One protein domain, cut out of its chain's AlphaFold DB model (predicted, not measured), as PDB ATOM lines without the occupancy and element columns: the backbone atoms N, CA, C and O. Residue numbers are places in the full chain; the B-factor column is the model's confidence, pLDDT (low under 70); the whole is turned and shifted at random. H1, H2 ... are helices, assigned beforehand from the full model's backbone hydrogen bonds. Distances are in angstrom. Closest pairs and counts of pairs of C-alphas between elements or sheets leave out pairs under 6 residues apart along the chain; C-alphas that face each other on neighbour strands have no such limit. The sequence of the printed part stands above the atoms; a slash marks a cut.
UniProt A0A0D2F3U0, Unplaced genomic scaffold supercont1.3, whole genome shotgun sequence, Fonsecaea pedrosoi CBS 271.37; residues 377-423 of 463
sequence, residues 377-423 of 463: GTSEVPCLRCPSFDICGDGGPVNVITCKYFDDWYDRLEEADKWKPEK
ATOM      1  N   GLY A 377      26.318  28.195 -12.207       66.35
ATOM      2  CA  GLY A 377      26.720  29.278 -11.297       66.35
ATOM      3  C   GLY A 377      26.399  30.680 -11.831       66.35
ATOM      4  O   GLY A 377      26.293  31.628 -11.069       66.35
ATOM      5  N   THR A 378      26.157  30.825 -13.135       68.70
ATOM      6  CA  THR A 378      25.662  32.066 -13.746       68.70
ATOM      7  C   THR A 378      24.238  32.424 -13.313       68.70
ATOM      8  O   THR A 378      23.907  33.597 -13.188       68.70
ATOM      9  N   SER A 379      23.383  31.432 -13.068       66.43
ATOM     10  CA  SER A 379      21.981  31.651 -12.696       66.43
ATOM     11  C   SER A 379      21.779  31.892 -11.198       66.43
ATOM     12  O   SER A 379      20.771  32.495 -10.813       66.43
ATOM     13  N   GLU A 380      22.730  31.423 -10.387       70.86
ATOM     14  CA  GLU A 380      22.751  31.551  -8.931       70.86
ATOM     15  C   GLU A 380      23.297  32.910  -8.489       70.86
ATOM     16  O   GLU A 380      22.832  33.450  -7.490       70.86
ATOM     17  N   VAL A 381      24.249  33.479  -9.239       78.81
ATOM     18  CA  VAL A 381      24.869  34.771  -8.915       78.81
ATOM     19  C   VAL A 381      23.920  35.928  -9.282       78.81
ATOM     20  O   VAL A 381      23.373  35.960 -10.389       78.81
ATOM     21  N   PRO A 382      23.741  36.934  -8.402       82.87
ATOM     22  CA  PRO A 382      22.768  38.012  -8.599       82.87
ATOM     23  C   PRO A 382      23.064  38.937  -9.791       82.87
ATOM     24  O   PRO A 382      22.160  39.621 -10.269       82.87
ATOM     25  N   CYS A 383      24.300  38.965 -10.307       84.09
ATOM     26  CA  CYS A 383      24.703  39.893 -11.367       84.09
ATOM     27  C   CYS A 383      23.917  39.700 -12.673       84.09
ATOM     28  O   CYS A 383      23.489  40.686 -13.265       84.09
ATOM     29  N   LEU A 384      23.648  38.457 -13.087       77.05
ATOM     30  CA  LEU A 384      22.979  38.163 -14.362       77.05
ATOM     31  C   LEU A 384      21.452  38.301 -14.310       77.05
ATOM     32  O   LEU A 384      20.788  38.241 -15.342       77.05
ATOM     33  N   ARG A 385      20.891  38.518 -13.116       78.98
ATOM     34  CA  ARG A 385      19.475  38.861 -12.914       78.98
ATOM     35  C   ARG A 385      19.282  40.329 -12.531       78.98
ATOM     36  O   ARG A 385      18.151  40.752 -12.304       78.98
ATOM     37  N   CYS A 386      20.370  41.093 -12.412       83.99
ATOM     38  CA  CYS A 386      20.328  42.461 -11.925       83.99
ATOM     39  C   CYS A 386      19.702  43.388 -12.982       83.99
ATOM     40  O   CYS A 386      20.240  43.501 -14.084       83.99
ATOM     41  N   PRO A 387      18.621  44.120 -12.659       87.27
ATOM     42  CA  PRO A 387      17.994  45.060 -13.591       87.27
ATOM     43  C   PRO A 387      18.846  46.312 -13.851       87.27
ATOM     44  O   PRO A 387      18.550  47.083 -14.754       87.27
ATOM     45  N   SER A 388      19.885  46.543 -13.044       87.39
ATOM     46  CA  SER A 388      20.781  47.703 -13.139       87.39
ATOM     47  C   SER A 388      22.202  47.303 -13.530       87.39
ATOM     48  O   SER A 388      23.139  48.056 -13.266       87.39
ATOM     49  N   PHE A 389      22.369  46.119 -14.132       87.14
ATOM     50  CA  PHE A 389      23.671  45.591 -14.539       87.14
ATOM     51  C   PHE A 389      24.444  46.590 -15.413       87.14
ATOM     52  O   PHE A 389      25.620  46.832 -15.164       87.14
ATOM     53  N   ASP A 390      23.750  47.261 -16.334       87.70
ATOM     54  CA  ASP A 390      24.339  48.216 -17.282       87.70
ATOM     55  C   ASP A 390      24.939  49.472 -16.624       87.70
ATOM     56  O   ASP A 390      25.771  50.151 -17.220       87.70
ATOM     57  N   ILE A 391      24.510  49.799 -15.402       87.27
ATOM     58  CA  ILE A 391      24.923  51.006 -14.664       87.27
ATOM     59  C   ILE A 391      25.901  50.663 -13.529       87.27
ATOM     60  O   ILE A 391      26.370  51.554 -12.819       87.27
ATOM     61  N   CYS A 392      26.183  49.374 -13.324       89.84
ATOM     62  CA  CYS A 392      27.052  48.897 -12.262       89.84
ATOM     63  C   CYS A 392      28.521  49.045 -12.672       89.84
ATOM     64  O   CYS A 392      28.969  48.418 -13.629       89.84
ATOM     65  N   GLY A 393      29.294  49.830 -11.922       86.44
ATOM     66  CA  GLY A 393      30.720  50.022 -12.186       86.44
ATOM     67  C   GLY A 393      31.467  50.621 -11.000       86.44
ATOM     68  O   GLY A 393      30.866  51.209 -10.099       86.44
ATOM     69  N   ASP A 394      32.791  50.479 -10.997       87.85
ATOM     70  CA  ASP A 394      33.636  51.034  -9.940       87.85
ATOM     71  C   ASP A 394      33.554  52.569  -9.945       87.85
ATOM     72  O   ASP A 394      33.788  53.222 -10.960       87.85
ATOM     73  N   GLY A 395      33.173  53.155  -8.805       83.43
ATOM     74  CA  GLY A 395      32.963  54.604  -8.663       83.43
ATOM     75  C   GLY A 395      31.606  55.128  -9.163       83.43
ATOM     76  O   GLY A 395      31.367  56.332  -9.092       83.43
ATOM     77  N   GLY A 396      30.712  54.253  -9.639       81.15
ATOM     78  CA  GLY A 396      29.338  54.604 -10.012       81.15
ATOM     79  C   GLY A 396      28.368  54.679  -8.819       81.15
ATOM     80  O   GLY A 396      28.694  54.226  -7.716       81.15
ATOM     81  N   PRO A 397      27.141  55.212  -9.023       84.42
ATOM     82  CA  PRO A 397      26.088  55.224  -7.998       84.42
ATOM     83  C   PRO A 397      25.631  53.809  -7.608       84.42
ATOM     84  O   PRO A 397      25.114  53.602  -6.513       84.42
ATOM     85  N   VAL A 398      25.839  52.841  -8.503       86.23
ATOM     86  CA  VAL A 398      25.663  51.410  -8.272       86.23
ATOM     87  C   VAL A 398      27.023  50.757  -8.491       86.23
ATOM     88  O   VAL A 398      27.603  50.880  -9.567       86.23
ATOM     89  N   ASN A 399      27.546  50.091  -7.468       88.73
ATOM     90  CA  ASN A 399      28.801  49.352  -7.535       88.73
ATOM     91  C   ASN A 399      28.669  48.048  -6.738       88.73
ATOM     92  O   ASN A 399      27.683  47.845  -6.031       88.73
ATOM     93  N   VAL A 400      29.656  47.161  -6.861       87.93
ATOM     94  CA  VAL A 400      29.616  45.841  -6.212       87.93
ATOM     95  C   VAL A 400      29.678  45.952  -4.683       87.93
ATOM     96  O   VAL A 400      29.034  45.163  -4.001       87.93
ATOM     97  N   ILE A 401      30.392  46.947  -4.147       87.97
ATOM     98  CA  ILE A 401      30.599  47.147  -2.701       87.97
ATOM     99  C   ILE A 401      29.306  47.600  -2.005       87.97
ATOM    100  O   ILE A 401      29.064  47.231  -0.864       87.97
ATOM    101  N   THR A 402      28.470  48.396  -2.676       86.04
ATOM    102  CA  THR A 402      27.196  48.912  -2.144       86.04
ATOM    103  C   THR A 402      25.973  48.146  -2.664       86.04
ATOM    104  O   THR A 402      24.838  48.621  -2.555       86.04
ATOM    105  N   CYS A 403      26.182  46.975  -3.272       89.41
ATOM    106  CA  CYS A 403      25.137  46.212  -3.943       89.41
ATOM    107  C   CYS A 403      24.272  45.403  -2.964       89.41
ATOM    108  O   CYS A 403      24.647  44.309  -2.548       89.41
ATOM    109  N   LYS A 404      23.034  45.855  -2.737       88.26
ATOM    110  CA  LYS A 404      22.040  45.129  -1.920       88.26
ATOM    111  C   LYS A 404      21.742  43.705  -2.403       88.26
ATOM    112  O   LYS A 404      21.421  42.839  -1.602       88.26
ATOM    113  N   TYR A 405      21.827  43.450  -3.713       88.67
ATOM    114  CA  TYR A 405      21.553  42.115  -4.258       88.67
ATOM    115  C   TYR A 405      22.623  41.091  -3.868       88.67
ATOM    116  O   TYR A 405      22.315  39.905  -3.788       88.67
ATOM    117  N   PHE A 406      23.868  41.534  -3.667       88.19
ATOM    118  CA  PHE A 406      24.929  40.668  -3.166       88.19
ATOM    119  C   PHE A 406      24.793  40.446  -1.662       88.19
ATOM    120  O   PHE A 406      24.918  39.299  -1.252       88.19
ATOM    121  N   ASP A 407      24.467  41.479  -0.878       87.20
ATOM    122  CA  ASP A 407      24.223  41.346   0.568       87.20
ATOM    123  C   ASP A 407      23.144  40.284   0.850       87.20
ATOM    124  O   ASP A 407      23.418  39.277   1.502       87.20
ATOM    125  N   ASP A 408      21.965  40.426   0.231       85.00
ATOM    126  CA  ASP A 408      20.862  39.462   0.356       85.00
ATOM    127  C   ASP A 408      21.261  38.041  -0.092       85.00
ATOM    128  O   ASP A 408      20.737  37.040   0.404       85.00
ATOM    129  N   TRP A 409      22.140  37.927  -1.091       85.10
ATOM    130  CA  TRP A 409      22.595  36.638  -1.610       85.10
ATOM    131  C   TRP A 409      23.605  35.968  -0.675       85.10
ATOM    132  O   TRP A 409      23.498  34.764  -0.441       85.10
ATOM    133  N   TYR A 410      24.535  36.735  -0.098       85.01
ATOM    134  CA  TYR A 410      25.474  36.242   0.909       85.01
ATOM    135  C   TYR A 410      24.754  35.797   2.180       85.01
ATOM    136  O   TYR A 410      25.041  34.705   2.667       85.01
ATOM    137  N   ASP A 411      23.762  36.557   2.649       85.07
ATOM    138  CA  ASP A 411      22.943  36.170   3.803       85.07
ATOM    139  C   ASP A 411      22.261  34.809   3.572       85.07
ATOM    140  O   ASP A 411      22.316  33.919   4.423       85.07
ATOM    141  N   ARG A 412      21.696  34.585   2.376       78.35
ATOM    142  CA  ARG A 412      21.091  33.290   2.008       78.35
ATOM    143  C   ARG A 412      22.105  32.151   1.929       78.35
ATOM    144  O   ARG A 412      21.763  31.019   2.276       78.35
ATOM    145  N   LEU A 413      23.323  32.413   1.450       78.74
ATOM    146  CA  LEU A 413      24.396  31.414   1.431       78.74
ATOM    147  C   LEU A 413      24.831  31.052   2.854       78.74
ATOM    148  O   LEU A 413      24.944  29.870   3.167       78.74
ATOM    149  N   GLU A 414      24.984  32.038   3.740       76.92
ATOM    150  CA  GLU A 414      25.288  31.784   5.147       76.92
ATOM    151  C   GLU A 414      24.189  30.979   5.848       76.92
ATOM    152  O   GLU A 414      24.480  30.084   6.645       76.92
ATOM    153  N   GLU A 415      22.919  31.292   5.584       76.03
ATOM    154  CA  GLU A 415      21.782  30.532   6.110       76.03
ATOM    155  C   GLU A 415      21.781  29.085   5.603       76.03
ATOM    156  O   GLU A 415      21.538  28.159   6.385       76.03
ATOM    157  N   ALA A 416      22.097  28.878   4.322       69.74
ATOM    158  CA  ALA A 416      22.211  27.553   3.724       69.74
ATOM    159  C   ALA A 416      23.377  26.747   4.321       69.74
ATOM    160  O   ALA A 416      23.193  25.577   4.654       69.74
ATOM    161  N   ASP A 417      24.534  27.370   4.548       73.15
ATOM    162  CA  ASP A 417      25.695  26.726   5.176       73.15
ATOM    163  C   ASP A 417      25.450  26.405   6.661       73.15
ATOM    164  O   ASP A 417      25.909  25.382   7.181       73.15
ATOM    165  N   LYS A 418      24.671  27.242   7.364       71.79
ATOM    166  CA  LYS A 418      24.234  26.987   8.749       71.79
ATOM    167  C   LYS A 418      23.191  25.863   8.837       71.79
ATOM    168  O   LYS A 418      23.000  25.309   9.931       71.79
ATOM    169  N   TRP A 419      22.533  25.488   7.734       51.51
ATOM    170  CA  TRP A 419      21.595  24.364   7.695       51.51
ATOM    171  C   TRP A 419      22.342  23.025   7.765       51.51
ATOM    172  O   TRP A 419      22.492  22.286   6.796       51.51
ATOM    173  N   LYS A 420      22.716  22.631   8.983       48.90
ATOM    174  CA  LYS A 420      22.986  21.223   9.291       48.90
ATOM    175  C   LYS A 420      21.663  20.458   9.367       48.90
ATOM    176  O   LYS A 420      20.749  20.926  10.056       48.90
ATOM    177  N   PRO A 421      21.527  19.292   8.708       53.20
ATOM    178  CA  PRO A 421      20.316  18.485   8.792       53.20
ATOM    179  C   PRO A 421      19.983  18.221  10.263       53.20
ATOM    180  O   PRO A 421      20.864  17.923  11.067       53.20
ATOM    181  N   GLU A 422      18.705  18.313  10.624       51.74
ATOM    182  CA  GLU A 422      18.218  18.275  12.013       51.74
ATOM    183  C   GLU A 422      18.666  17.013  12.788       51.74
ATOM    184  O   GLU A 422      18.774  17.010  14.015       51.74
ATOM    185  N   LYS A 423      19.069  15.960  12.061       48.83
ATOM    186  CA  LYS A 423      19.710  14.749  12.598       48.83
ATOM    187  C   LYS A 423      21.063  14.994  13.289       48.83
ATOM    188  O   LYS A 423      21.437  14.192  14.143       48.83
TER     189      LYS A 423
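This is residues 377 to 423 of the 463 residues of an uncharacterized protein of Fonsecaea pedrosoi CBS 271.37 (UniProt A0A0D2F3U0). What shape is this? Helix H3 makes a long arm, its far part and the tail after it, residues 411 to 423, sticking out from a small body in which the long loop of residues 386 to 403 leads from the short helix H2, next to the short helix H1, round to H3, whose residues 405 to 409 come back beside H2. What is printed? 47 residues, with helices H1, H2, H3 in that order and no named strand, are all helix in class, with 23 residues, under half, in named elements. It is loose, radius of gyration of the C-alphas 13.6 A, spanning 47 by 19 by 13 A.

What touches H3, residues 404 to 418? Its residues 405 to 409 alone only just touch H2, residues 382 to 385, with 3 pairs of C-alphas within 8 A; the closest, Pro 382 and Tyr 405, are 6.1 A apart. Where is H1, residues 377 to 380? It is apart from H3 and close to but not clearly touching H2, the closest C-alphas, Thr 378 and Leu 384, 6.7 A apart. Are the backbones bonded? In H3 every O i to N i+4 pair is within hydrogen-bond range; H1 and H2 are too short for one.

Where is H3? It runs 21.2 A, from C-alpha 404 at (22.040, 45.129, -1.920) to C-alpha 418 at (24.234, 26.987, 8.749). And the others? H1 measures 5.1 A, from C-alpha 377 at (26.720, 29.278, -11.297), and H2 5.5 A.

How large is it? The farthest C-alphas, Gly 395 and Lys 423, are 47.1 A apart; the printed part has no cut. Which links and residues stand out? H2 to H3 is a long link, and pLDDT is under 70 at residues 377 to 379, 416 and 419 to 423.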